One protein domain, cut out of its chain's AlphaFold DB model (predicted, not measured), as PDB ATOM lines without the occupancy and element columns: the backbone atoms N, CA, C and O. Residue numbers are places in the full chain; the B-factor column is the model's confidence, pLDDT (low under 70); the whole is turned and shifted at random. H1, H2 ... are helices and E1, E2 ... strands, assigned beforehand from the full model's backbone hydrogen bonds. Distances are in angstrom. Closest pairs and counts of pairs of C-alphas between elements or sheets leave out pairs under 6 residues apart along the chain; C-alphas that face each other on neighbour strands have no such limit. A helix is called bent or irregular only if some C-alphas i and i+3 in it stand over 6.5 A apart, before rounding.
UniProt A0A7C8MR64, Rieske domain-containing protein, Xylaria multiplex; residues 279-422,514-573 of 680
ATOM      1  N   GLY A 279      84.434 140.843 110.838       65.75
ATOM      2  CA  GLY A 279      83.301 141.557 111.438       65.75
ATOM      3  C   GLY A 279      81.961 141.286 110.739       65.75
ATOM      4  O   GLY A 279      81.887 140.531 109.773       65.75
ATOM      5  N   LYS A 280      80.871 141.908 111.218       64.19
ATOM      6  CA  LYS A 280      79.495 141.517 110.832       64.19
ATOM      7  C   LYS A 280      79.204 141.574 109.323       64.19
ATOM      8  O   LYS A 280      78.479 140.723 108.824       64.19
ATOM      9  N   SER A 281      79.777 142.525 108.583       67.50
ATOM     10  CA  SER A 281      79.639 142.571 107.117       67.50
ATOM     11  C   SER A 281      80.448 141.481 106.410       67.50
ATOM     12  O   SER A 281      79.972 140.919 105.432       67.50
ATOM     13  N   GLY A 282      81.644 141.151 106.910       70.06
ATOM     14  CA  GLY A 282      82.447 140.048 106.384       70.06
ATOM     15  C   GLY A 282      81.809 138.685 106.652       70.06
ATOM     16  O   GLY A 282      81.686 137.893 105.727       70.06
ATOM     17  N   ALA A 283      81.313 138.456 107.872       65.00
ATOM     18  CA  ALA A 283      80.578 137.245 108.242       65.00
ATOM     19  C   ALA A 283      79.305 137.055 107.394       65.00
ATOM     20  O   ALA A 283      79.030 135.951 106.931       65.00
ATOM     21  N   LYS A 284      78.567 138.140 107.106       70.00
ATOM     22  CA  LYS A 284      77.429 138.093 106.180       70.00
ATOM     23  C   LYS A 284      77.851 137.710 104.757       70.00
ATOM     24  O   LYS A 284      77.266 136.797 104.184       70.00
ATOM     25  N   PHE A 285      78.852 138.382 104.184       78.62
ATOM     26  CA  PHE A 285      79.313 138.079 102.823       78.62
ATOM     27  C   PHE A 285      79.916 136.671 102.701       78.62
ATOM     28  O   PHE A 285      79.756 136.041 101.658       78.62
ATOM     29  N   ALA A 286      80.553 136.161 103.760       75.50
ATOM     30  CA  ALA A 286      80.961 134.766 103.871       75.50
ATOM     31  C   ALA A 286      79.737 133.848 103.726       75.50
ATOM     32  O   ALA A 286      79.607 133.201 102.687       75.50
ATOM     33  N   ALA A 287      78.788 133.916 104.668       70.00
ATOM     34  CA  ALA A 287      77.569 133.104 104.669       70.00
ATOM     35  C   ALA A 287      76.788 133.176 103.340       70.00
ATOM     36  O   ALA A 287      76.376 132.144 102.814       70.00
ATOM     37  N   GLU A 288      76.643 134.365 102.742       78.88
ATOM     38  CA  GLU A 288      76.040 134.537 101.410       78.88
ATOM     39  C   GLU A 288      76.803 133.780 100.312       78.88
ATOM     40  O   GLU A 288      76.195 133.076  99.507       78.88
ATOM     41  N   SER A 289      78.131 133.917 100.267       84.50
ATOM     42  CA  SER A 289      78.971 133.294  99.236       84.50
ATOM     43  C   SER A 289      79.087 131.773  99.385       84.50
ATOM     44  O   SER A 289      79.109 131.058  98.378       84.50
ATOM     45  N   HIS A 290      79.101 131.267 100.623       82.56
ATOM     46  CA  HIS A 290      79.170 129.838 100.927       82.56
ATOM     47  C   HIS A 290      77.831 129.156 100.666       82.56
ATOM     48  O   HIS A 290      77.781 128.178  99.920       82.56
ATOM     49  N   GLN A 291      76.726 129.739 101.142       77.31
ATOM     50  CA  GLN A 291      75.382 129.244 100.845       77.31
ATOM     51  C   GLN A 291      75.081 129.284  99.339       77.31
ATOM     52  O   GLN A 291      74.499 128.331  98.816       77.31
ATOM     53  N   TRP A 292      75.504 130.336  98.621       86.06
ATOM     54  CA  TRP A 292      75.373 130.392  97.161       86.06
ATOM     55  C   TRP A 292      76.114 129.238  96.484       86.06
ATOM     56  O   TRP A 292      75.533 128.548  95.650       86.06
ATOM     57  N   ALA A 293      77.371 128.988  96.854       84.44
ATOM     58  CA  ALA A 293      78.172 127.924  96.259       84.44
ATOM     59  C   ALA A 293      77.633 126.519  96.575       84.44
ATOM     60  O   ALA A 293      77.520 125.700  95.663       84.44
ATOM     61  N   ILE A 294      77.231 126.256  97.824       78.88
ATOM     62  CA  ILE A 294      76.597 124.992  98.230       78.88
ATOM     63  C   ILE A 294      75.309 124.761  97.430       78.88
ATOM     64  O   ILE A 294      75.102 123.673  96.890       78.88
ATOM     65  N   ASN A 295      74.451 125.778  97.303       81.75
ATOM     66  CA  ASN A 295      73.228 125.682  96.502       81.75
ATOM     67  C   ASN A 295      73.549 125.454  95.019       81.75
ATOM     68  O   ASN A 295      72.921 124.614  94.376       81.75
ATOM     69  N   ARG A 296      74.578 126.130  94.495       85.25
ATOM     70  CA  ARG A 296      74.993 126.024  93.095       85.25
ATOM     71  C   ARG A 296      75.508 124.629  92.725       85.25
ATOM     72  O   ARG A 296      75.279 124.203  91.597       85.25
ATOM     73  N   VAL A 297      76.132 123.890  93.650       79.81
ATOM     74  CA  VAL A 297      76.446 122.460  93.440       79.81
ATOM     75  C   VAL A 297      75.162 121.647  93.243       79.81
ATOM     76  O   VAL A 297      75.080 120.872  92.293       79.81
ATOM     77  N   GLY A 298      74.145 121.861  94.083       78.81
ATOM     78  CA  GLY A 298      72.852 121.174  93.982       78.81
ATOM     79  C   GLY A 298      72.080 121.503  92.700       78.81
ATOM     80  O   GLY A 298      71.539 120.604  92.060       78.81
ATOM     81  N   GLU A 299      72.076 122.774  92.285       86.50
ATOM     82  CA  GLU A 299      71.524 123.219  90.996       86.50
ATOM     83  C   GLU A 299      72.197 122.496  89.819       86.50
ATOM     84  O   GLU A 299      71.518 121.914  88.974       86.50
ATOM     85  N   ILE A 300      73.534 122.494  89.791       80.44
ATOM     86  CA  ILE A 300      74.339 121.879  88.728       80.44
ATOM     87  C   ILE A 300      74.138 120.357  88.693       80.44
ATOM     88  O   ILE A 300      73.941 119.802  87.615       80.44
ATOM     89  N   ALA A 301      74.141 119.679  89.844       78.00
ATOM     90  CA  ALA A 301      73.904 118.237  89.918       78.00
ATOM     91  C   ALA A 301      72.501 117.861  89.404       78.00
ATOM     92  O   ALA A 301      72.359 116.940  88.599       78.00
ATOM     93  N   SER A 302      71.482 118.627  89.807       83.06
ATOM     94  CA  SER A 302      70.086 118.439  89.401       83.06
ATOM     95  C   SER A 302      69.870 118.660  87.899       83.06
ATOM     96  O   SER A 302      69.368 117.770  87.211       83.06
ATOM     97  N   GLU A 303      70.297 119.806  87.351       84.31
ATOM     98  CA  GLU A 303      70.085 120.127  85.928       84.31
ATOM     99  C   GLU A 303      70.850 119.198  84.976       84.31
ATOM    100  O   GLU A 303      70.403 118.966  83.852       84.31
ATOM    101  N   LEU A 304      71.976 118.634  85.423       79.38
ATOM    102  CA  LEU A 304      72.818 117.736  84.629       79.38
ATOM    103  C   LEU A 304      72.563 116.248  84.912       79.38
ATOM    104  O   LEU A 304      73.172 115.399  84.267       79.38
ATOM    105  N   SER A 305      71.651 115.923  85.839       81.12
ATOM    106  CA  SER A 305      71.351 114.548  86.277       81.12
ATOM    107  C   SER A 305      72.586 113.770  86.765       81.12
ATOM    108  O   SER A 305      72.732 112.580  86.487       81.12
ATOM    109  N   ILE A 306      73.480 114.450  87.488       79.00
ATOM    110  CA  ILE A 306      74.679 113.861  88.095       79.00
ATOM    111  C   ILE A 306      74.323 113.403  89.512       79.00
ATOM    112  O   ILE A 306      74.024 114.237  90.367       79.00
ATOM    113  N   ASP A 307      74.394 112.097  89.778       77.12
ATOM    114  CA  ASP A 307      74.352 111.593  91.153       77.12
ATOM    115  C   ASP A 307      75.736 111.751  91.800       77.12
ATOM    116  O   ASP A 307      76.722 111.153  91.370       77.12
ATOM    117  N   CYS A 308      75.804 112.610  92.812       73.12
ATOM    118  CA  CYS A 308      77.001 112.900  93.599       73.12
ATOM    119  C   CYS A 308      76.718 112.863  95.114       73.12
ATOM    120  O   CYS A 308      77.401 113.531  95.887       73.12
ATOM    121  N   GLU A 309      75.672 112.136  95.534       75.62
ATOM    122  CA  GLU A 309      75.142 112.112  96.910       75.62
ATOM    123  C   GLU A 309      74.834 113.498  97.529       75.62
ATOM    124  O   GLU A 309      74.774 113.622  98.758       75.62
ATOM    125  N   TYR A 310      74.620 114.545  96.717       79.06
ATOM    126  CA  TYR A 310      74.335 115.896  97.216       79.06
ATOM    127  C   TYR A 310      73.079 115.910  98.099       79.06
ATOM    128  O   TYR A 310      71.968 115.615  97.652       79.06
ATOM    129  N   ARG A 311      73.264 116.286  99.367       77.12
ATOM    130  CA  ARG A 311      72.236 116.292 100.409       77.12
ATOM    131  C   ARG A 311      72.323 117.582 101.218       77.12
ATOM    132  O   ARG A 311      73.410 118.037 101.558       77.12
ATOM    133  N   GLN A 312      71.164 118.143 101.554       77.56
ATOM    134  CA  GLN A 312      71.028 119.200 102.556       77.56
ATOM    135  C   GLN A 312      70.736 118.526 103.898       77.56
ATOM    136  O   GLN A 312      69.694 117.887 104.045       77.56
ATOM    137  N   LEU A 313      71.677 118.623 104.838       75.00
ATOM    138  CA  LEU A 313      71.666 117.905 106.116       75.00
ATOM    139  C   LEU A 313      71.660 118.892 107.293       75.00
ATOM    140  O   LEU A 313      72.209 119.987 107.161       75.00
ATOM    141  N   PRO A 314      71.095 118.528 108.459       72.62
ATOM    142  CA  PRO A 314      71.293 119.305 109.674       72.62
ATOM    143  C   PRO A 314      72.771 119.268 110.090       72.62
ATOM    144  O   PRO A 314      73.417 118.218 110.045       72.62
ATOM    145  N   ALA A 315      73.292 120.418 110.516       69.50
ATOM    146  CA  ALA A 315      74.626 120.554 111.086       69.50
ATOM    147  C   ALA A 315      74.528 120.876 112.585       69.50
ATOM    148  O   ALA A 315      73.751 121.745 112.987       69.50
ATOM    149  N   TYR A 316      75.323 120.188 113.403       71.50
ATOM    150  CA  TYR A 316      75.346 120.348 114.856       71.50
ATOM    151  C   TYR A 316      76.764 120.646 115.351       71.50
ATOM    152  O   TYR A 316      77.686 119.861 115.127       71.50
ATOM    153  N   MET A 317      76.916 121.755 116.078       66.31
ATOM    154  CA  MET A 317      78.122 122.042 116.856       66.31
ATOM    155  C   MET A 317      77.994 121.434 118.257       66.31
ATOM    156  O   MET A 317      76.951 121.559 118.904       66.31
ATOM    157  N   VAL A 318      79.054 120.777 118.721       72.31
ATOM    158  CA  VAL A 318      79.127 120.072 120.004       72.31
ATOM    159  C   VAL A 318      80.151 120.782 120.901       72.31
ATOM    160  O   VAL A 318      81.350 120.663 120.646       72.31
ATOM    161  N   PRO A 319      79.710 121.515 121.941       67.00
ATOM    162  CA  PRO A 319      80.608 122.143 122.907       67.00
ATOM    163  C   PRO A 319      81.577 121.146 123.545       67.00
ATOM    164  O   PRO A 319      81.196 120.019 123.876       67.00
ATOM    165  N   GLN A 320      82.815 121.582 123.758       71.50
ATOM    166  CA  GLN A 320      83.857 120.786 124.410       71.50
ATOM    167  C   GLN A 320      83.631 120.618 125.924       71.50
ATOM    168  O   GLN A 320      84.071 119.628 126.511       71.50
ATOM    169  N   HIS A 321      82.965 121.582 126.566       73.81
ATOM    170  CA  HIS A 321      82.807 121.636 128.019       73.81
ATOM    171  C   HIS A 321      81.601 120.828 128.537       73.81
ATOM    172  O   HIS A 321      80.610 120.610 127.840       73.81
ATOM    173  N   GLU A 322      81.656 120.389 129.802       74.19
ATOM    174  CA  GLU A 322      80.543 119.654 130.420       74.19
ATOM    175  C   GLU A 322      79.301 120.541 130.593       74.19
ATOM    176  O   GLU A 322      79.363 121.649 131.129       74.19
ATOM    177  N   ARG A 323      78.137 120.017 130.189       76.00
ATOM    178  CA  ARG A 323      76.864 120.747 130.212       76.00
ATOM    179  C   ARG A 323      76.531 121.301 131.601       76.00
ATOM    180  O   ARG A 323      76.196 120.546 132.513       76.00
ATOM    181  N   GLY A 324      76.503 122.629 131.707       75.88
ATOM    182  CA  GLY A 324      76.228 123.358 132.948       75.88
ATOM    183  C   GLY A 324      77.476 123.828 133.704       75.88
ATOM    184  O   GLY A 324      77.336 124.390 134.791       75.88
ATOM    185  N   SER A 325      78.680 123.640 133.149       83.12
ATOM    186  CA  SER A 325      79.840 124.457 133.521       83.12
ATOM    187  C   SER A 325      79.652 125.904 133.032       83.12
ATOM    188  O   SER A 325      78.785 126.187 132.201       83.12
ATOM    189  N   LYS A 326      80.453 126.841 133.550       86.69
ATOM    190  CA  LYS A 326      80.420 128.242 133.094       86.69
ATOM    191  C   LYS A 326      80.876 128.342 131.635       86.69
ATOM    192  O   LYS A 326      80.279 129.061 130.846       86.69
ATOM    193  N   GLU A 327      81.915 127.587 131.321       78.75
ATOM    194  CA  GLU A 327      82.597 127.519 130.036       78.75
ATOM    195  C   GLU A 327      81.674 126.915 128.964       78.75
ATOM    196  O   GLU A 327      81.620 127.422 127.853       78.75
ATOM    197  N   TYR A 328      80.838 125.928 129.317       77.00
ATOM    198  CA  TYR A 328      79.787 125.414 128.429       77.00
ATOM    199  C   TYR A 328      78.730 126.472 128.072       77.00
ATOM    200  O   TYR A 328      78.276 126.525 126.933       77.00
ATOM    201  N   GLU A 329      78.303 127.308 129.026       80.12
ATOM    202  CA  GLU A 329      77.349 128.391 128.734       80.12
ATOM    203  C   GLU A 329      78.000 129.524 127.914       80.12
ATOM    204  O   GLU A 329      77.297 130.221 127.183       80.12
ATOM    205  N   GLU A 330      79.328 129.677 127.986       78.00
ATOM    206  CA  GLU A 330      80.111 130.569 127.120       78.00
ATOM    207  C   GLU A 330      80.244 129.993 125.695       78.00
ATOM    208  O   GLU A 330      79.828 130.681 124.762       78.00
ATOM    209  N   ASP A 331      80.652 128.723 125.521       68.31
ATOM    210  CA  ASP A 331      80.647 128.006 124.224       68.31
ATOM    211  C   ASP A 331      79.266 128.144 123.535       68.31
ATOM    212  O   ASP A 331      79.137 128.497 122.362       68.31
ATOM    213  N   ILE A 332      78.190 127.891 124.291       70.62
ATOM    214  CA  ILE A 332      76.799 127.938 123.818       70.62
ATOM    215  C   ILE A 332      76.315 129.364 123.519       70.62
ATOM    216  O   ILE A 332      75.346 129.527 122.773       70.62
ATOM    217  N   GLN A 333      76.926 130.400 124.091       72.31
ATOM    218  CA  GLN A 333      76.616 131.787 123.745       72.31
ATOM    219  C   GLN A 333      77.349 132.211 122.466       72.31
ATOM    220  O   GLN A 333      76.718 132.789 121.584       72.31
ATOM    221  N   GLU A 334      78.622 131.844 122.319       65.94
ATOM    222  CA  GLU A 334      79.427 132.101 121.119       65.94
ATOM    223  C   GLU A 334      78.817 131.439 119.870       65.94
ATOM    224  O   GLU A 334      78.560 132.116 118.872       65.94
ATOM    225  N   ILE A 335      78.431 130.158 119.964       63.66
ATOM    226  CA  ILE A 335      77.732 129.437 118.884       63.66
ATOM    227  C   ILE A 335      76.456 130.178 118.443       63.66
ATOM    228  O   ILE A 335      76.185 130.288 117.246       63.66
ATOM    229  N   LYS A 336      75.660 130.717 119.381       64.31
ATOM    230  CA  LYS A 336      74.442 131.479 119.036       64.31
ATOM    231  C   LYS A 336      74.770 132.794 118.346       64.31
ATOM    232  O   LYS A 336      74.113 133.121 117.364       64.31
ATOM    233  N   GLU A 337      75.750 133.546 118.840       63.16
ATOM    234  CA  GLU A 337      76.118 134.842 118.258       63.16
ATOM    235  C   GLU A 337      76.669 134.685 116.833       63.16
ATOM    236  O   GLU A 337      76.317 135.479 115.956       63.16
ATOM    237  N   ASN A 338      77.419 133.612 116.563       60.34
ATOM    238  CA  ASN A 338      77.886 133.268 115.219       60.34
ATOM    239  C   ASN A 338      76.721 132.852 114.295       60.34
ATOM    240  O   ASN A 338      76.614 133.349 113.169       60.34
ATOM    241  N   VAL A 339      75.781 132.029 114.780       59.41
ATOM    242  CA  VAL A 339      74.566 131.653 114.027       59.41
ATOM    243  C   VAL A 339      73.660 132.863 113.751       59.41
ATOM    244  O   VAL A 339      73.147 132.998 112.638       59.41
ATOM    245  N   GLU A 340      73.477 133.779 114.704       58.56
ATOM    246  CA  GLU A 340      72.718 135.022 114.495       58.56
ATOM    247  C   GLU A 340      73.416 135.966 113.503       58.56
ATOM    248  O   GLU A 340      72.747 136.587 112.674       58.56
ATOM    249  N   ALA A 341      74.751 136.052 113.534       55.34
ATOM    250  CA  ALA A 341      75.523 136.857 112.587       55.34
ATOM    251  C   ALA A 341      75.404 136.341 111.140       55.34
ATOM    252  O   ALA A 341      75.256 137.151 110.222       55.34
ATOM    253  N   ALA A 342      75.411 135.019 110.939       52.16
ATOM    254  CA  ALA A 342      75.235 134.395 109.626       52.16
ATOM    255  C   ALA A 342      73.805 134.552 109.063       52.16
ATOM    256  O   ALA A 342      73.625 134.717 107.858       52.16
ATOM    257  N   ASN A 343      72.778 134.553 109.921       50.59
ATOM    258  CA  ASN A 343      71.365 134.608 109.513       50.59
ATOM    259  C   ASN A 343      70.823 136.024 109.209       50.59
ATOM    260  O   ASN A 343      69.627 136.187 108.949       50.59
ATOM    261  N   ALA A 344      71.663 137.064 109.232       40.00
ATOM    262  CA  ALA A 344      71.250 138.466 109.124       40.00
ATOM    263  C   ALA A 344      70.776 138.883 107.706       40.00
ATOM    264  O   ALA A 344      71.475 139.585 106.976       40.00
ATOM    265  N   GLU A 345      69.550 138.490 107.340       37.19
ATOM    266  CA  GLU A 345      68.849 138.785 106.074       37.19
ATOM    267  C   GLU A 345      69.579 138.297 104.804       37.19
ATOM    268  O   GLU A 345      70.037 139.094 103.979       37.19
ATOM    269  N   LEU A 346      69.636 136.973 104.620       37.59
ATOM    270  CA  LEU A 346      70.124 136.279 103.412       37.59
ATOM    271  C   LEU A 346      69.186 136.461 102.193       37.59
ATOM    272  O   LEU A 346      68.642 135.508 101.632       37.59
ATOM    273  N   ALA A 347      68.983 137.706 101.760       30.14
ATOM    274  CA  ALA A 347      68.177 138.063 100.593       30.14
ATOM    275  C   ALA A 347      68.969 137.885  99.278       30.14
ATOM    276  O   ALA A 347      69.266 138.858  98.581       30.14
ATOM    277  N   MET A 348      69.331 136.639  98.944       34.59
ATOM    278  CA  MET A 348      70.109 136.334  97.737       34.59
ATOM    279  C   MET A 348      69.439 136.872  96.462       34.59
ATOM    280  O   MET A 348      68.307 136.516  96.131       34.59
ATOM    281  N   LYS A 349      70.188 137.655  95.677       36.66
ATOM    282  CA  LYS A 349      69.867 137.883  94.263       36.66
ATOM    283  C   LYS A 349      70.229 136.613  93.495       36.66
ATOM    284  O   LYS A 349      71.404 136.261  93.415       36.66
ATOM    285  N   GLY A 350      69.221 135.923  92.968       32.09
ATOM    286  CA  GLY A 350      69.417 134.695  92.201       32.09
ATOM    287  C   GLY A 350      70.268 134.913  90.946       32.09
ATOM    288  O   GLY A 350      70.214 135.970  90.319       32.09
ATOM    289  N   TRP A 351      71.033 133.888  90.584       38.41
ATOM    290  CA  TRP A 351      71.685 133.775  89.282       38.41
ATOM    291  C   TRP A 351      70.638 133.290  88.265       38.41
ATOM    292  O   TRP A 351      70.019 132.251  88.472       38.41
ATOM    293  N   ASP A 352      70.407 134.044  87.188       42.41
ATOM    294  CA  ASP A 352      69.345 133.796  86.198       42.41
ATOM    295  C   ASP A 352      69.822 133.052  84.934       42.41
ATOM    296  O   ASP A 352      69.015 132.633  84.100       42.41
ATOM    297  N   GLY A 353      71.133 132.837  84.801       47.34
ATOM    298  CA  GLY A 353      71.728 132.046  83.727       47.34
ATOM    299  C   GLY A 353      71.593 130.535  83.953       47.34
ATOM    300  O   GLY A 353      71.900 130.012  85.024       47.34
ATOM    301  N   LYS A 354      71.236 129.785  82.911       39.62
ATOM    302  CA  LYS A 354      71.277 128.314  82.971       39.62
ATOM    303  C   LYS A 354      72.708 127.813  83.236       39.62
ATOM    304  O   LYS A 354      73.640 128.368  82.650       39.62
ATOM    305  N   PRO A 355      72.912 126.768  84.058       40.06
ATOM    306  CA  PRO A 355      74.050 125.866  83.931       40.06
ATOM    307  C   PRO A 355      74.298 125.491  82.463       40.06
ATOM    308  O   PRO A 355      73.494 124.825  81.817       40.06
ATOM    309  N   ASP A 356      75.425 125.947  81.930       40.59
ATOM    310  CA  ASP A 356      75.901 125.592  80.600       40.59
ATOM    311  C   ASP A 356      77.105 124.670  80.785       40.59
ATOM    312  O   ASP A 356      78.224 125.129  81.020       40.59
ATOM    313  N   GLN A 357      76.870 123.356  80.725       38.06
ATOM    314  CA  GLN A 357      77.938 122.357  80.804       38.06
ATOM    315  C   GLN A 357      78.675 122.220  79.461       38.06
ATOM    316  O   GLN A 357      78.868 121.124  78.942       38.06
ATOM    317  N   ARG A 358      79.151 123.349  78.930       38.97
ATOM    318  CA  ARG A 358      80.444 123.448  78.244       38.97
ATOM    319  C   ARG A 358      81.534 123.321  79.321       38.97
ATOM    320  O   ARG A 358      82.157 124.299  79.715       38.97
ATOM    321  N   GLY A 359      81.793 122.134  79.880       36.62
ATOM    322  CA  GLY A 359      81.953 120.878  79.117       36.62
ATOM    323  C   GLY A 359      83.182 120.932  78.205       36.62
ATOM    324  O   GLY A 359      83.265 120.233  77.203       36.62
ATOM    325  N   GLY A 360      84.078 121.871  78.517       37.62
ATOM    326  CA  GLY A 360      84.869 122.570  77.530       37.62
ATOM    327  C   GLY A 360      84.033 123.522  76.663       37.62
ATOM    328  O   GLY A 360      82.988 123.176  76.117       37.62
ATOM    329  N   SER A 361      84.555 124.730  76.452       43.00
ATOM    330  CA  SER A 361      84.403 125.374  75.143       43.00
ATOM    331  C   SER A 361      84.975 124.429  74.066       43.00
ATOM    332  O   SER A 361      85.892 123.672  74.389       43.00
ATOM    333  N   PRO A 362      84.576 124.497  72.781       49.88
ATOM    334  CA  PRO A 362      85.372 123.893  71.701       49.88
ATOM    335  C   PRO A 362      86.845 124.361  71.684       49.88
ATOM    336  O   PRO A 362      87.681 123.716  71.059       49.88
ATOM    337  N   ASN A 363      87.168 125.445  72.404       55.09
ATOM    338  CA  ASN A 363      88.520 125.972  72.606       55.09
ATOM    339  C   ASN A 363      89.164 125.549  73.950       55.09
ATOM    340  O   ASN A 363      90.288 125.952  74.231       55.09
ATOM    341  N   PHE A 364      88.475 124.797  74.817       66.25
ATOM    342  CA  PHE A 364      89.024 124.373  76.112       66.25
ATOM    343  C   PHE A 364      90.007 123.218  75.930       66.25
ATOM    344  O   PHE A 364      89.701 122.215  75.287       66.25
ATOM    345  N   GLN A 365      91.179 123.354  76.540       69.88
ATOM    346  CA  GLN A 365      92.262 122.384  76.468       69.88
ATOM    347  C   GLN A 365      92.741 122.110  77.893       69.88
ATOM    348  O   GLN A 365      93.118 123.032  78.614       69.88
ATOM    349  N   CYS A 366      92.702 120.845  78.309       73.50
ATOM    350  CA  CYS A 366      93.211 120.410  79.604       73.50
ATOM    351  C   CYS A 366      94.495 119.603  79.398       73.50
ATOM    352  O   CYS A 366      94.534 118.691  78.570       73.50
ATOM    353  N   TYR A 367      95.527 119.939  80.173       73.00
ATOM    354  CA  TYR A 367      96.832 119.292  80.143       73.00
ATOM    355  C   TYR A 367      97.183 118.793  81.548       73.00
ATOM    356  O   TYR A 367      97.318 119.590  82.476       73.00
ATOM    357  N   THR A 368      97.359 117.481  81.720       75.12
ATOM    358  CA  THR A 368      97.871 116.912  82.986       75.12
ATOM    359  C   THR A 368      99.384 116.720  82.911       75.12
ATOM    360  O   THR A 368      99.999 117.006  81.884       75.12
ATOM    361  N   ARG A 369     100.020 116.241  83.993       70.38
ATOM    362  CA  ARG A 369     101.454 115.860  84.015       70.38
ATOM    363  C   ARG A 369     102.405 116.982  83.540       70.38
ATOM    364  O   ARG A 369     103.527 116.720  83.123       70.38
ATOM    365  N   THR A 370     101.948 118.233  83.617       75.00
ATOM    366  CA  THR A 370     102.610 119.430  83.092       75.00
ATOM    367  C   THR A 370     102.903 120.361  84.264       75.00
ATOM    368  O   THR A 370     102.031 121.108  84.703       75.00
ATOM    369  N   ARG A 371     104.115 120.294  84.825       77.25
ATOM    370  CA  ARG A 371     104.499 121.170  85.940       77.25
ATOM    371  C   ARG A 371     104.748 122.588  85.435       77.25
ATOM    372  O   ARG A 371     105.614 122.805  84.589       77.25
ATOM    373  N   ILE A 372     104.030 123.551  86.005       82.06
ATOM    374  CA  ILE A 372     104.273 124.983  85.813       82.06
ATOM    375  C   ILE A 372     105.298 125.467  86.848       82.06
ATOM    376  O   ILE A 372     105.239 125.083  88.014       82.06
ATOM    377  N   ILE A 373     106.243 126.308  86.420       81.00
ATOM    378  CA  ILE A 373     107.316 126.866  87.265       81.00
ATOM    379  C   ILE A 373     107.250 128.397  87.386       81.00
ATOM    380  O   ILE A 373     107.742 128.968  88.367       81.00
ATOM    381  N   SER A 374     106.633 129.084  86.421       85.44
ATOM    382  CA  SER A 374     106.471 130.543  86.413       85.44
ATOM    383  C   SER A 374     105.168 130.955  85.717       85.44
ATOM    384  O   SER A 374     104.738 130.303  84.767       85.44
ATOM    385  N   VAL A 375     104.566 132.043  86.208       87.81
ATOM    386  CA  VAL A 375     103.448 132.785  85.614       87.81
ATOM    387  C   VAL A 375     103.800 134.259  85.803       87.81
ATOM    388  O   VAL A 375     103.997 134.699  86.934       87.81
ATOM    389  N   GLU A 376     103.961 135.014  84.720       90.00
ATOM    390  CA  GLU A 376     104.483 136.386  84.763       90.00
ATOM    391  C   GLU A 376     103.654 137.319  83.876       90.00
ATOM    392  O   GLU A 376     103.402 137.010  82.715       90.00
ATOM    393  N   GLU A 377     103.262 138.485  84.394       90.12
ATOM    394  CA  GLU A 377     102.628 139.530  83.584       90.12
ATOM    395  C   GLU A 377     103.711 140.221  82.732       90.12
ATOM    396  O   GLU A 377     104.757 140.641  83.235       90.12
ATOM    397  N   LYS A 378     103.483 140.277  81.421       89.25
ATOM    398  CA  LYS A 378     104.389 140.761  80.376       89.25
ATOM    399  C   LYS A 378     103.703 141.823  79.526       89.25
ATOM    400  O   LYS A 378     102.492 142.024  79.594       89.25
ATOM    401  N   GLY A 379     104.501 142.477  78.688       84.62
ATOM    402  CA  GLY A 379     104.059 143.606  77.881       84.62
ATOM    403  C   GLY A 379     104.077 144.920  78.661       84.62
ATOM    404  O   GLY A 379     104.563 144.997  79.789       84.62
ATOM    405  N   LEU A 380     103.600 145.976  78.015       78.19
ATOM    406  CA  LEU A 380     103.600 147.337  78.534       78.19
ATOM    407  C   LEU A 380     102.381 148.063  77.974       78.19
ATOM    408  O   LEU A 380     102.044 147.896  76.803       78.19
ATOM    409  N   GLU A 381     101.768 148.900  78.802       75.00
ATOM    410  CA  GLU A 381     100.678 149.786  78.415       75.00
ATOM    411  C   GLU A 381     100.986 151.192  78.940       75.00
ATOM    412  O   GLU A 381     101.295 151.371  80.120       75.00
ATOM    413  N   VAL A 382     100.956 152.189  78.056       71.19
ATOM    414  CA  VAL A 382     101.245 153.594  78.365       71.19
ATOM    415  C   VAL A 382     100.154 154.447  77.735       71.19
ATOM    416  O   VAL A 382      99.998 154.448  76.519       71.19
ATOM    417  N   LEU A 383      99.400 155.186  78.556       71.88
ATOM    418  CA  LEU A 383      98.308 156.065  78.104       71.88
ATOM    419  C   LEU A 383      97.242 155.340  77.243       71.88
ATOM    420  O   LEU A 383      96.695 155.929  76.313       71.88
ATOM    421  N   GLY A 384      96.962 154.063  77.535       71.69
ATOM    422  CA  GLY A 384      96.030 153.227  76.763       71.69
ATOM    423  C   GLY A 384      96.589 152.698  75.434       71.69
ATOM    424  O   GLY A 384      95.833 152.182  74.616       71.69
ATOM    425  N   LEU A 385      97.898 152.833  75.193       67.19
ATOM    426  CA  LEU A 385      98.595 152.257  74.043       67.19
ATOM    427  C   LEU A 385      99.565 151.165  74.493       67.19
ATOM    428  O   LEU A 385     100.406 151.382  75.366       67.19
ATOM    429  N   GLY A 386      99.479 150.006  73.845       79.50
ATOM    430  CA  GLY A 386     100.298 148.836  74.138       79.50
ATOM    431  C   GLY A 386      99.441 147.602  74.389       79.50
ATOM    432  O   GLY A 386      98.274 147.563  74.005       79.50
ATOM    433  N   HIS A 387     100.039 146.583  74.997       84.25
ATOM    434  CA  HIS A 387      99.352 145.343  75.331       84.25
ATOM    435  C   HIS A 387     100.012 144.670  76.534       84.25
ATOM    436  O   HIS A 387     101.240 144.694  76.658       84.25
ATOM    437  N   LYS A 388      99.203 144.045  77.394       88.81
ATOM    438  CA  LYS A 388      99.642 143.247  78.545       88.81
ATOM    439  C   LYS A 388      99.082 141.837  78.433       88.81
ATOM    440  O   LYS A 388      97.921 141.684  78.090       88.81
ATOM    441  N   TYR A 389      99.882 140.837  78.767       92.31
ATOM    442  CA  TYR A 389      99.505 139.423  78.714       92.31
ATOM    443  C   TYR A 389     100.240 138.640  79.805       92.31
ATOM    444  O   TYR A 389     101.272 139.080  80.309       92.31
ATOM    445  N   CYS A 390      99.739 137.471  80.174       93.69
ATOM    446  CA  CYS A 390     100.419 136.517  81.038       93.69
ATOM    447  C   CYS A 390     101.283 135.562  80.203       93.69
ATOM    448  O   CYS A 390     100.841 135.024  79.188       93.69
ATOM    449  N   GLN A 391     102.515 135.319  80.651       93.56
ATOM    450  CA  GLN A 391     103.412 134.307  80.104       93.56
ATOM    451  C   GLN A 391     103.671 133.232  81.159       93.56
ATOM    452  O   GLN A 391     104.174 133.521  82.246       93.56
ATOM    453  N   VAL A 392     103.325 131.993  80.827       90.69
ATOM    454  CA  VAL A 392     103.462 130.812  81.683       90.69
ATOM    455  C   VAL A 392     104.641 129.971  81.197       90.69
ATOM    456  O   VAL A 392     104.810 129.783  79.994       90.69
ATOM    457  N   HIS A 393     105.441 129.445  82.122       86.19
ATOM    458  CA  HIS A 393     106.597 128.591  81.839       86.19
ATOM    459  C   HIS A 393     106.442 127.218  82.498       86.19
ATOM    460  O   HIS A 393     106.116 127.127  83.686       86.19
ATOM    461  N   THR A 394     106.735 126.157  81.748       84.12
ATOM    462  CA  THR A 394     106.738 124.765  82.228       84.12
ATOM    463  C   THR A 394     108.135 124.286  82.646       84.12
ATOM    464  O   THR A 394     109.150 124.817  82.198       84.12
ATOM    465  N   GLU A 395     108.194 123.237  83.470       79.56
ATOM    466  CA  GLU A 395     109.435 122.526  83.834       79.56
ATOM    467  C   GLU A 395     110.116 121.876  82.610       79.56
ATOM    468  O   GLU A 395     111.339 121.764  82.576       79.56
ATOM    469  N   SER A 396     109.348 121.516  81.571       77.94
ATOM    470  CA  SER A 396     109.859 120.988  80.295       77.94
ATOM    471  C   SER A 396     110.409 122.060  79.343       77.94
ATOM    472  O   SER A 396     110.940 121.717  78.289       77.94
ATOM    473  N   GLY A 397     110.312 123.348  79.695       84.06
ATOM    474  CA  GLY A 397     110.808 124.476  78.898       84.06
ATOM    475  C   GLY A 397     109.802 125.072  77.905       84.06
ATOM    476  O   GLY A 397     110.063 126.154  77.379       84.06
ATOM    477  N   ASN A 398     108.648 124.425  77.708       86.88
ATOM    478  CA  ASN A 398     107.532 124.944  76.910       86.88
ATOM    479  C   ASN A 398     106.887 126.169  77.584       86.88
ATOM    480  O   ASN A 398     106.928 126.313  78.817       86.88
ATOM    481  N   LYS A 399     106.248 127.021  76.781       88.38
ATOM    482  CA  LYS A 399     105.627 128.287  77.185       88.38
ATOM    483  C   LYS A 399     104.172 128.390  76.754       88.38
ATOM    484  O   LYS A 399     103.778 127.873  75.714       88.38
ATOM    485  N   MET A 400     103.386 129.137  77.520       89.75
ATOM    486  CA  MET A 400     102.040 129.544  77.116       89.75
ATOM    487  C   MET A 400     101.904 131.061  77.216       89.75
ATOM    488  O   MET A 400     102.417 131.661  78.163       89.75
ATOM    489  N   GLN A 401     101.206 131.680  76.267       91.69
ATOM    490  CA  GLN A 401     100.763 133.074  76.369       91.69
ATOM    491  C   GLN A 401      99.245 133.140  76.504       91.69
ATOM    492  O   GLN A 401      98.532 132.382  75.847       91.69
ATOM    493  N   CYS A 402      98.762 134.032  77.370       90.94
ATOM    494  CA  CYS A 402      97.332 134.238  77.574       90.94
ATOM    495  C   CYS A 402      96.964 135.638  78.058       90.94
ATOM    496  O   CYS A 402      97.802 136.346  78.610       90.94
ATOM    497  N   GLU A 403      95.707 136.041  77.877       93.19
ATOM    498  CA  GLU A 403      95.210 137.321  78.387       93.19
ATOM    499  C   GLU A 403      95.149 137.316  79.917       93.19
ATOM    500  O   GLU A 403      95.554 138.293  80.552       93.19
ATOM    501  N   HIS A 404      94.685 136.210  80.504       93.56
ATOM    502  CA  HIS A 404      94.538 136.038  81.948       93.56
ATOM    503  C   HIS A 404      95.068 134.670  82.403       93.56
ATOM    504  O   HIS A 404      94.851 133.654  81.739       93.56
ATOM    505  N   ALA A 405      95.715 134.631  83.569       93.12
ATOM    506  CA  ALA A 405      96.200 133.399  84.195       93.12
ATOM    507  C   ALA A 405      95.630 133.236  85.609       93.12
ATOM    508  O   ALA A 405      95.609 134.190  86.386       93.12
ATOM    509  N   ILE A 406      95.172 132.034  85.952       92.06
ATOM    510  CA  ILE A 406      94.471 131.741  87.207       92.06
ATOM    511  C   ILE A 406      95.205 130.603  87.932       92.06
ATOM    512  O   ILE A 406      95.165 129.451  87.501       92.06
ATOM    513  N   GLU A 407      95.898 130.924  89.025       89.81
ATOM    514  CA  GLU A 407      96.645 129.973  89.856       89.81
ATOM    515  C   GLU A 407      95.722 129.355  90.924       89.81
ATOM    516  O   GLU A 407      95.343 130.009  91.889       89.81
ATOM    517  N   THR A 408      95.374 128.079  90.766       86.44
ATOM    518  CA  THR A 408      94.559 127.275  91.703       86.44
ATOM    519  C   THR A 408      95.367 126.080  92.231       86.44
ATOM    520  O   THR A 408      94.889 124.957  92.349       86.44
ATOM    521  N   THR A 409      96.650 126.304  92.512       78.12
ATOM    522  CA  THR A 409      97.635 125.277  92.902       78.12
ATOM    523  C   THR A 409      97.694 125.003  94.412       78.12
ATOM    524  O   THR A 409      98.726 124.548  94.905       78.12
ATOM    525  N   ASN A 410      96.624 125.323  95.154       78.44
ATOM    526  CA  ASN A 410      96.522 125.426  96.628       78.44
ATOM    527  C   ASN A 410      97.465 126.455  97.286       78.44
ATOM    528  O   ASN A 410      97.110 127.005  98.319       78.44
ATOM    529  N   VAL A 411      98.633 126.712  96.689       78.25
ATOM    530  CA  VAL A 411      99.606 127.760  97.029       78.25
ATOM    531  C   VAL A 411     100.074 128.403  95.721       78.25
ATOM    532  O   VAL A 411     100.374 127.653  94.782       78.25
ATOM    533  N   PRO A 412     100.163 129.739  95.594       76.81
ATOM    534  CA  PRO A 412     100.570 130.375  94.349       76.81
ATOM    535  C   PRO A 412     102.043 130.090  94.044       76.81
ATOM    536  O   PRO A 412     102.899 130.023  94.930       76.81
ATOM    537  N   LEU A 413     102.367 129.955  92.759       69.12
ATOM    538  CA  LEU A 413     103.727 129.692  92.295       69.12
ATOM    539  C   LEU A 413     104.612 130.939  92.421       69.12
ATOM    540  O   LEU A 413     105.837 130.833  92.332       69.12
ATOM    541  N   GLN A 414     104.039 132.130  92.584       63.50
ATOM    542  CA  GLN A 414     104.766 133.375  92.829       63.50
ATOM    543  C   GLN A 414     104.077 134.221  93.916       63.50
ATOM    544  O   GLN A 414     102.904 134.038  94.204       63.50
ATOM    545  N   LYS A 415     104.823 135.190  94.472       70.12
ATOM    546  CA  LYS A 415     104.496 136.036  95.646       70.12
ATOM    547  C   LYS A 415     104.630 135.338  97.011       70.12
ATOM    548  O   LYS A 415     103.658 134.934  97.644       70.12
ATOM    549  N   LEU A 416     105.854 135.383  97.550       64.75
ATOM    550  CA  LEU A 416     106.118 135.135  98.976       64.75
ATOM    551  C   LEU A 416     105.203 135.957  99.898       64.75
ATOM    552  O   LEU A 416     104.839 135.486 100.963       64.75
ATOM    553  N   SER A 417     104.796 137.161  99.482       65.69
ATOM    554  CA  SER A 417     103.957 138.063 100.276       65.69
ATOM    555  C   SER A 417     102.539 137.557 100.557       65.69
ATOM    556  O   SER A 417     101.914 138.111 101.455       65.69
ATOM    557  N   VAL A 418     102.043 136.540  99.841       70.56
ATOM    558  CA  VAL A 418     100.811 135.808 100.201       70.56
ATOM    559  C   VAL A 418     101.169 134.561 101.011       70.56
ATOM    560  O   VAL A 418     100.658 134.381 102.106       70.56
ATOM    561  N   ILE A 419     102.139 133.773 100.535       71.88
ATOM    562  CA  ILE A 419     102.591 132.515 101.160       71.88
ATOM    563  C   ILE A 419     102.942 132.694 102.649       71.88
ATOM    564  O   ILE A 419     102.596 131.859 103.471       71.88
ATOM    565  N   VAL A 420     103.605 133.788 103.037       67.38
ATOM    566  CA  VAL A 420     103.991 134.039 104.446       67.38
ATOM    567  C   VAL A 420     102.830 134.465 105.359       67.38
ATOM    568  O   VAL A 420     103.025 134.646 106.561       67.38
ATOM    569  N   GLN A 421     101.639 134.661 104.788       70.94
ATOM    570  CA  GLN A 421     100.386 134.981 105.482       70.94
ATOM    571  C   GLN A 421      99.521 133.730 105.702       70.94
ATOM    572  O   GLN A 421      98.434 133.845 106.259       70.94
ATOM    573  N   GLU A 422     100.003 132.560 105.281       76.88
ATOM    574  CA  GLU A 422      99.400 131.244 105.490       76.88
ATOM    575  C   GLU A 422     100.201 130.465 106.549       76.88
ATOM    576  O   GLU A 422     101.378 130.738 106.794       76.88
ATOM    577  N   ASP A 514      93.985 135.340 108.872       71.69
ATOM    578  CA  ASP A 514      92.590 135.749 109.065       71.69
ATOM    579  C   ASP A 514      91.559 134.636 108.780       71.69
ATOM    580  O   ASP A 514      90.358 134.917 108.755       71.69
ATOM    581  N   TYR A 515      92.025 133.389 108.640       76.81
ATOM    582  CA  TYR A 515      91.312 132.162 108.245       76.81
ATOM    583  C   TYR A 515      90.704 132.192 106.825       76.81
ATOM    584  O   TYR A 515      90.668 131.175 106.143       76.81
ATOM    585  N   MET A 516      90.279 133.356 106.324       83.56
ATOM    586  CA  MET A 516      89.599 133.479 105.030       83.56
ATOM    587  C   MET A 516      90.518 133.233 103.828       83.56
ATOM    588  O   MET A 516      91.597 133.808 103.742       83.56
ATOM    589  N   ALA A 517      90.050 132.526 102.801       87.38
ATOM    590  CA  ALA A 517      90.858 132.311 101.601       87.38
ATOM    591  C   ALA A 517      91.141 133.566 100.767       87.38
ATOM    592  O   ALA A 517      90.394 134.553 100.765       87.38
ATOM    593  N   PHE A 518      92.235 133.502 100.012       89.44
ATOM    594  CA  PHE A 518      92.646 134.517  99.052       89.44
ATOM    595  C   PHE A 518      92.152 134.134  97.654       89.44
ATOM    596  O   PHE A 518      92.705 133.240  97.012       89.44
ATOM    597  N   ILE A 519      91.116 134.830  97.176       92.94
ATOM    598  CA  ILE A 519      90.486 134.607  95.868       92.94
ATOM    599  C   ILE A 519      90.409 135.941  95.122       92.94
ATOM    600  O   ILE A 519      89.707 136.864  95.538       92.94
ATOM    601  N   GLY A 520      91.131 136.060  94.007       93.44
ATOM    602  CA  GLY A 520      91.114 137.261  93.165       93.44
ATOM    603  C   GLY A 520      92.485 137.640  92.606       93.44
ATOM    604  O   GLY A 520      93.384 136.807  92.528       93.44
ATOM    605  N   ARG A 521      92.647 138.902  92.185       92.31
ATOM    606  CA  ARG A 521      93.873 139.387  91.513       92.31
ATOM    607  C   ARG A 521      95.102 139.280  92.423       92.31
ATOM    608  O   ARG A 521      95.091 139.778  93.551       92.31
ATOM    609  N   ASN A 522      96.167 138.673  91.902       88.19
ATOM    610  CA  ASN A 522      97.432 138.463  92.597       88.19
ATOM    611  C   ASN A 522      98.089 139.817  92.969       88.19
ATOM    612  O   ASN A 522      97.904 140.831  92.291       88.19
ATOM    613  N   GLN A 523      98.853 139.876  94.063       81.62
ATOM    614  CA  GLN A 523      99.387 141.139  94.588       81.62
ATOM    615  C   GLN A 523     100.357 141.803  93.592       81.62
ATOM    616  O   GLN A 523     101.426 141.270  93.289       81.62
ATOM    617  N   GLY A 524     100.002 142.990  93.092       82.06
ATOM    618  CA  GLY A 524     100.784 143.710  92.076       82.06
ATOM    619  C   GLY A 524     100.653 143.141  90.656       82.06
ATOM    620  O   GLY A 524     101.563 143.317  89.850       82.06
ATOM    621  N   SER A 525      99.561 142.436  90.367       86.62
ATOM    622  CA  SER A 525      99.180 141.968  89.033       86.62
ATOM    623  C   SER A 525      97.714 142.315  88.777       86.62
ATOM    624  O   SER A 525      96.917 142.384  89.713       86.62
ATOM    625  N   GLU A 526      97.360 142.526  87.511       88.81
ATOM    626  CA  GLU A 526      95.981 142.830  87.106       88.81
ATOM    627  C   GLU A 526      95.372 141.716  86.240       88.81
ATOM    628  O   GLU A 526      94.152 141.586  86.191       88.81
ATOM    629  N   ARG A 527      96.212 140.870  85.622       92.69
ATOM    630  CA  ARG A 527      95.797 139.733  84.776       92.69
ATOM    631  C   ARG A 527      96.100 138.346  85.364       92.69
ATOM    632  O   ARG A 527      95.622 137.346  84.834       92.69
ATOM    633  N   ILE A 528      96.853 138.280  86.465       92.88
ATOM    634  CA  ILE A 528      97.083 137.045  87.233       92.88
ATOM    635  C   ILE A 528      96.130 137.018  88.433       92.88
ATOM    636  O   ILE A 528      96.057 137.997  89.177       92.88
ATOM    637  N   TYR A 529      95.455 135.893  88.651       93.38
ATOM    638  CA  TYR A 529      94.543 135.629  89.767       93.38
ATOM    639  C   TYR A 529      95.036 134.422  90.570       93.38
ATOM    640  O   TYR A 529      95.725 133.566  90.018       93.38
ATOM    641  N   ILE A 530      94.673 134.339  91.849       91.69
ATOM    642  CA  ILE A 530      95.001 133.207  92.729       91.69
ATOM    643  C   ILE A 530      93.760 132.685  93.460       91.69
ATOM    644  O   ILE A 530      92.814 133.442  93.691       91.69
ATOM    645  N   VAL A 531      93.812 131.404  93.832       90.94
ATOM    646  CA  VAL A 531      92.940 130.711  94.792       90.94
ATOM    647  C   VAL A 531      93.859 129.923  95.732       90.94
ATOM    648  O   VAL A 531      94.493 128.955  95.308       90.94
ATOM    649  N   THR A 532      94.009 130.394  96.972       88.56
ATOM    650  CA  THR A 532      95.008 129.899  97.941       88.56
ATOM    651  C   THR A 532      94.613 130.216  99.380       88.56
ATOM    652  O   THR A 532      93.730 131.051  99.597       88.56
ATOM    653  N   GLY A 533      95.292 129.587 100.344       84.88
ATOM    654  CA  GLY A 533      95.052 129.800 101.770       84.88
ATOM    655  C   GLY A 533      93.661 129.312 102.136       84.88
ATOM    656  O   GLY A 533      92.813 130.088 102.538       84.88
ATOM    657  N   ASP A 534      93.375 128.064 101.807       82.75
ATOM    658  CA  ASP A 534      92.012 127.621 101.636       82.75
ATOM    659  C   ASP A 534      91.269 127.305 102.945       82.75
ATOM    660  O   ASP A 534      90.118 127.699 103.056       82.75
ATOM    661  N   SER A 535      91.939 126.691 103.923       80.62
ATOM    662  CA  SER A 535      91.415 126.268 105.239       80.62
ATOM    663  C   SER A 535      90.517 125.007 105.290       80.62
ATOM    664  O   SER A 535      89.912 124.696 106.316       80.62
ATOM    665  N   GLY A 536      90.554 124.161 104.251       77.44
ATOM    666  CA  GLY A 536      90.296 122.712 104.341       77.44
ATOM    667  C   GLY A 536      88.879 122.217 104.034       77.44
ATOM    668  O   GLY A 536      88.657 121.011 103.915       77.44
ATOM    669  N   ASN A 537      87.925 123.115 103.824       77.19
ATOM    670  CA  ASN A 537      86.511 122.843 103.537       77.19
ATOM    671  C   ASN A 537      86.214 122.396 102.084       77.19
ATOM    672  O   ASN A 537      85.061 122.340 101.658       77.19
ATOM    673  N   GLY A 538      87.239 122.040 101.307       77.19
ATOM    674  CA  GLY A 538      87.184 121.199 100.100       77.19
ATOM    675  C   GLY A 538      86.367 121.595  98.846       77.19
ATOM    676  O   GLY A 538      86.814 121.273  97.752       77.19
ATOM    677  N   LEU A 539      85.165 122.181  98.912       77.06
ATOM    678  CA  LEU A 539      84.215 122.121  97.771       77.06
ATOM    679  C   LEU A 539      83.516 123.453  97.422       77.06
ATOM    680  O   LEU A 539      83.406 123.813  96.250       77.06
ATOM    681  N   THR A 540      83.128 124.241  98.420       79.69
ATOM    682  CA  THR A 540      82.471 125.557  98.319       79.69
ATOM    683  C   THR A 540      83.242 126.635  97.532       79.69
ATOM    684  O   THR A 540      82.731 127.184  96.552       79.69
ATOM    685  N   HIS A 541      84.482 126.982  97.915       85.06
ATOM    686  CA  HIS A 541      85.230 128.074  97.269       85.06
ATOM    687  C   HIS A 541      85.633 127.765  95.834       85.06
ATOM    688  O   HIS A 541      85.806 128.712  95.085       85.06
ATOM    689  N   GLY A 542      85.746 126.506  95.399       84.31
ATOM    690  CA  GLY A 542      85.996 126.216  93.979       84.31
ATOM    691  C   GLY A 542      84.880 126.785  93.096       84.31
ATOM    692  O   GLY A 542      85.130 127.420  92.072       84.31
ATOM    693  N   VAL A 543      83.637 126.650  93.566       85.94
ATOM    694  CA  VAL A 543      82.436 127.170  92.905       85.94
ATOM    695  C   VAL A 543      82.340 128.695  93.041       85.94
ATOM    696  O   VAL A 543      82.107 129.383  92.042       85.94
ATOM    697  N   LEU A 544      82.576 129.256  94.237       88.00
ATOM    698  CA  LEU A 544      82.521 130.715  94.438       88.00
ATOM    699  C   LEU A 544      83.683 131.456  93.755       88.00
ATOM    700  O   LEU A 544      83.462 132.537  93.216       88.00
ATOM    701  N   ALA A 545      84.880 130.867  93.690       91.62
ATOM    702  CA  ALA A 545      86.019 131.382  92.934       91.62
ATOM    703  C   ALA A 545      85.750 131.357  91.432       91.62
ATOM    704  O   ALA A 545      86.066 132.332  90.757       91.62
ATOM    705  N   GLY A 546      85.105 130.302  90.919       88.81
ATOM    706  CA  GLY A 546      84.639 130.255  89.533       88.81
ATOM    707  C   GLY A 546      83.763 131.462  89.181       88.81
ATOM    708  O   GLY A 546      84.015 132.129  88.180       88.81
ATOM    709  N   LYS A 547      82.796 131.813  90.045       88.81
ATOM    710  CA  LYS A 547      81.985 133.032  89.880       88.81
ATOM    711  C   LYS A 547      82.801 134.317  90.061       88.81
ATOM    712  O   LYS A 547      82.755 135.189  89.197       88.81
ATOM    713  N   LEU A 548      83.509 134.457  91.182       93.06
ATOM    714  CA  LEU A 548      84.209 135.690  91.540       93.06
ATOM    715  C   LEU A 548      85.280 136.024  90.499       93.06
ATOM    716  O   LEU A 548      85.307 137.138  89.994       93.06
ATOM    717  N   ILE A 549      86.120 135.066  90.108       93.31
ATOM    718  CA  ILE A 549      87.179 135.301  89.121       93.31
ATOM    719  C   ILE A 549      86.588 135.578  87.732       93.31
ATOM    720  O   ILE A 549      87.093 136.473  87.062       93.31
ATOM    721  N   ALA A 550      85.490 134.928  87.324       89.88
ATOM    722  CA  ALA A 550      84.799 135.282  86.079       89.88
ATOM    723  C   ALA A 550      84.299 136.740  86.089       89.88
ATOM    724  O   ALA A 550      84.563 137.486  85.147       89.88
ATOM    725  N   ASP A 551      83.667 137.190  87.179       93.00
ATOM    726  CA  ASP A 551      83.263 138.594  87.333       93.00
ATOM    727  C   ASP A 551      84.478 139.549  87.306       93.00
ATOM    728  O   ASP A 551      84.439 140.579  86.633       93.00
ATOM    729  N   LEU A 552      85.593 139.184  87.952       93.88
ATOM    730  CA  LEU A 552      86.828 139.982  87.990       93.88
ATOM    731  C   LEU A 552      87.648 139.973  86.682       93.88
ATOM    732  O   LEU A 552      88.524 140.834  86.527       93.88
ATOM    733  N   VAL A 553      87.404 139.019  85.779       90.88
ATOM    734  CA  VAL A 553      87.938 138.968  84.404       90.88
ATOM    735  C   VAL A 553      87.057 139.797  83.467       90.88
ATOM    736  O   VAL A 553      87.570 140.628  82.726       90.88
ATOM    737  N   GLU A 554      85.732 139.652  83.554       90.12
ATOM    738  CA  GLU A 554      84.768 140.411  82.740       90.12
ATOM    739  C   GLU A 554      84.560 141.867  83.214       90.12
ATOM    740  O   GLU A 554      83.821 142.628  82.589       90.12
ATOM    741  N   GLY A 555      85.194 142.274  84.319       90.31
ATOM    742  CA  GLY A 555      85.080 143.625  84.880       90.31
ATOM    743  C   GLY A 555      83.723 143.923  85.530       90.31
ATOM    744  O   GLY A 555      83.370 145.091  85.710       90.31
ATOM    745  N   ARG A 556      82.948 142.889  85.883       92.81
ATOM    746  CA  ARG A 556      81.673 143.032  86.596       92.81
ATOM    747  C   ARG A 556      81.916 143.321  88.086       92.81
ATOM    748  O   ARG A 556      82.723 142.629  88.705       92.81
ATOM    749  N   PRO A 557      81.197 144.280  88.698       91.06
ATOM    750  CA  PRO A 557      81.203 144.450  90.149       91.06
ATOM    751  C   PRO A 557      80.702 143.186  90.858       91.06
ATOM    752  O   PRO A 557      79.682 142.619  90.466       91.06
ATOM    753  N   ASN A 558      81.393 142.775  91.921       92.38
ATOM    754  CA  ASN A 558      81.006 141.648  92.763       92.38
ATOM    755  C   ASN A 558      81.242 142.018  94.236       92.38
ATOM    756  O   ASN A 558      82.368 142.331  94.625       92.38
ATOM    757  N   ASP A 559      80.183 141.985  95.046       90.38
ATOM    758  CA  ASP A 559      80.202 142.443  96.443       90.38
ATOM    759  C   ASP A 559      81.167 141.627  97.337       90.38
ATOM    760  O   ASP A 559      81.640 142.123  98.361       90.38
ATOM    761  N   TRP A 560      81.538 140.407  96.926       90.56
ATOM    762  CA  TRP A 560      82.485 139.550  97.642       90.56
ATOM    763  C   TRP A 560      83.963 139.907  97.393       90.56
ATOM    764  O   TRP A 560      84.818 139.465  98.162       90.56
ATOM    765  N   GLU A 561      84.301 140.711  96.367       92.12
ATOM    766  CA  GLU A 561      85.703 141.019  96.007       92.12
ATOM    767  C   GLU A 561      86.504 141.541  97.209       92.12
ATOM    768  O   GLU A 561      87.630 141.103  97.441       92.12
ATOM    769  N   GLY A 562      85.918 142.438  98.009       89.50
ATOM    770  CA  GLY A 562      86.594 143.044  99.158       89.50
ATOM    771  C   GLY A 562      86.943 142.060 100.282       89.50
ATOM    772  O   GLY A 562      87.948 142.258 100.962       89.50
ATOM    773  N   LEU A 563      86.148 141.000 100.461       87.25
ATOM    774  CA  LEU A 563      86.354 139.985 101.498       87.25
ATOM    775  C   LEU A 563      87.453 138.992 101.101       87.25
ATOM    776  O   LEU A 563      88.331 138.678 101.900       87.25
ATOM    777  N   TYR A 564      87.444 138.532  99.851       91.06
ATOM    778  CA  TYR A 564      88.390 137.522  99.375       91.06
ATOM    779  C   TYR A 564      89.699 138.087  98.808       91.06
ATOM    780  O   TYR A 564      90.643 137.328  98.584       91.06
ATOM    781  N   SER A 565      89.785 139.402  98.573       91.25
ATOM    782  CA  SER A 565      90.918 140.015  97.873       91.25
ATOM    783  C   SER A 565      92.283 139.647  98.480       91.25
ATOM    784  O   SER A 565      92.555 140.017  99.627       91.25
ATOM    785  N   PRO A 566      93.227 139.092  97.692       87.38
ATOM    786  CA  PRO A 566      94.624 138.927  98.103       87.38
ATOM    787  C   PRO A 566      95.313 140.237  98.519       87.38
ATOM    788  O   PRO A 566      96.377 140.216  99.138       87.38
ATOM    789  N   LYS A 567      94.739 141.400  98.174       83.44
ATOM    790  CA  LYS A 567      95.247 142.725  98.557       83.44
ATOM    791  C   LYS A 567      94.805 143.134  99.987       83.44
ATOM    792  O   LYS A 567      95.382 144.072 100.536       83.44
ATOM    793  N   ARG A 568      93.844 142.440 100.631       81.06
ATOM    794  CA  ARG A 568      93.215 142.865 101.909       81.06
ATOM    795  C   ARG A 568      94.163 142.908 103.113       81.06
ATOM    796  O   ARG A 568      94.033 143.797 103.957       81.06
ATOM    797  N   VAL A 569      95.144 142.005 103.181       58.47
ATOM    798  CA  VAL A 569      96.001 141.819 104.373       58.47
ATOM    799  C   VAL A 569      96.960 142.993 104.595       58.47
ATOM    800  O   VAL A 569      97.346 143.265 105.730       58.47
ATOM    801  N   ALA A 570      97.233 143.804 103.565       53.75
ATOM    802  CA  ALA A 570      97.925 145.088 103.719       53.75
ATOM    803  C   ALA A 570      97.218 146.049 104.708       53.75
ATOM    804  O   ALA A 570      97.860 146.931 105.285       53.75
ATOM    805  N   SER A 571      95.913 145.857 104.944       50.41
ATOM    806  CA  SER A 571      95.138 146.550 105.982       50.41
ATOM    807  C   SER A 571      95.393 145.975 107.384       50.41
ATOM    808  O   SER A 571      95.497 146.734 108.344       50.41
ATOM    809  N   MET A 572      95.510 144.646 107.497       48.09
ATOM    810  CA  MET A 572      95.529 143.892 108.765       48.09
ATOM    811  C   MET A 572      96.929 143.729 109.376       48.09
ATOM    812  O   MET A 572      97.058 143.632 110.596       48.09
ATOM    813  N   VAL A 573      97.990 143.820 108.565       48.38
ATOM    814  CA  VAL A 573      99.407 143.866 109.006       48.38
ATOM    815  C   VAL A 573      99.676 144.969 110.047       48.38
ATOM    816  O   VAL A 573     100.666 144.919 110.772       48.38
TER     817      VAL A 573
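What this domain is: This is residues 279 to 422 and 514 to 573 of the 680 residues of the protein "Rieske domain-containing protein" of Xylaria multiplex (UniProt A0A7C8MR64). A twisted sheet of five strands, sharply bent at E4, has helix H4 over its E6 and E5, and the long helix H1 crosses H4 on the side away from the sheet. Beyond H1, H2 and E1 make an arm at one end of the longest axis; the hairpin E2 and E3 lies at the other end, reached through the unnamed residues 343 to 371. The printed part has 204 residues, with six named helices and six named strands in the order H1 E1 H2 E2 E3 E4 H3 E5 E6 H4 H5 H6; the mixed sheet runs E2 E3 E4 E6 E5, and the class is mixed. It is only just loose, close to compact, with a radius of gyration of the C-alphas of 20.3 A and spans of 66 by 46 by 36 A.

How they stand to each other: Begin at H1, residues 279 to 304, the hub. Its residues 280 to 287 alone touch residues 341 to 342 of H2, residues 326 to 342, at a steep tilt of 65 degrees; the closest C-alphas, of Lys 284 and Ala 342, are 5.5 A apart. Between them in the chain, E1, residues 315 to 318, pairs with no named strand. Next look at E2, residues 372 to 382, E3, residues 385 to 394, and E4, residues 399 to 410: a meander, each strand the antiparallel neighbour of the one before, with N 376 and O 391 at 2.9 A and N 390 and O 402 at 2.7 A. E4 bends by 113 degrees at residue 403, and its residues 405 to 410 pair with the parallel E6, residues 528 to 532, where N 407 and O 529 are 2.8 A apart. E6 forms a hairpin with E5, residues 518 to 521, with N 530 and O 520 at 2.9 A. H3, residues 416 to 419, is only just not on the sheet, with 4 pairs of C-alphas within 10 A. H4, residues 540 to 554, is on the sheet at a height of 9.2 A, over E6 and E5, making two layers, a helix on one face of a sheet. H1 touches H4 about perpendicular, at 83 degrees, the closest C-alphas being those of Ala 293 and Thr 540, 5.3 A, through residues 289 to 297 of H1 alone. H5, residues 561 to 564, only grazes the sheet; H6, residues 569 to 572, touches no helix. Every O i to N i+4 pair is within hydrogen-bond range in H1 and H4, and 12 of 13 are in H2; H3, H5 and H6 are too short for such a pair.

Where its parts are: Find C-alpha 279 at (83.301, 141.557, 111.438); from there H1 runs 37.4 A to C-alpha 304. H2 covers 24.8 A, E2 29.7 A, E3 29.8 A, E4 21.7 A and H4 21.6 A, ending at C-alpha 554, (84.768, 140.411, 82.740).

The domain as a whole: The C-alphas farthest apart, of Gly 324 and Leu 385, are 69.3 A apart. Residues 423 to 513 are not printed, and C-alphas 422 and 514 are 8.9 A apart across this cut. The link from H2 to E2 is long; its residues 358 to 369 stand free. Confidence is under 70 at 51 residues, among them 334 to 365 and 569 to 573.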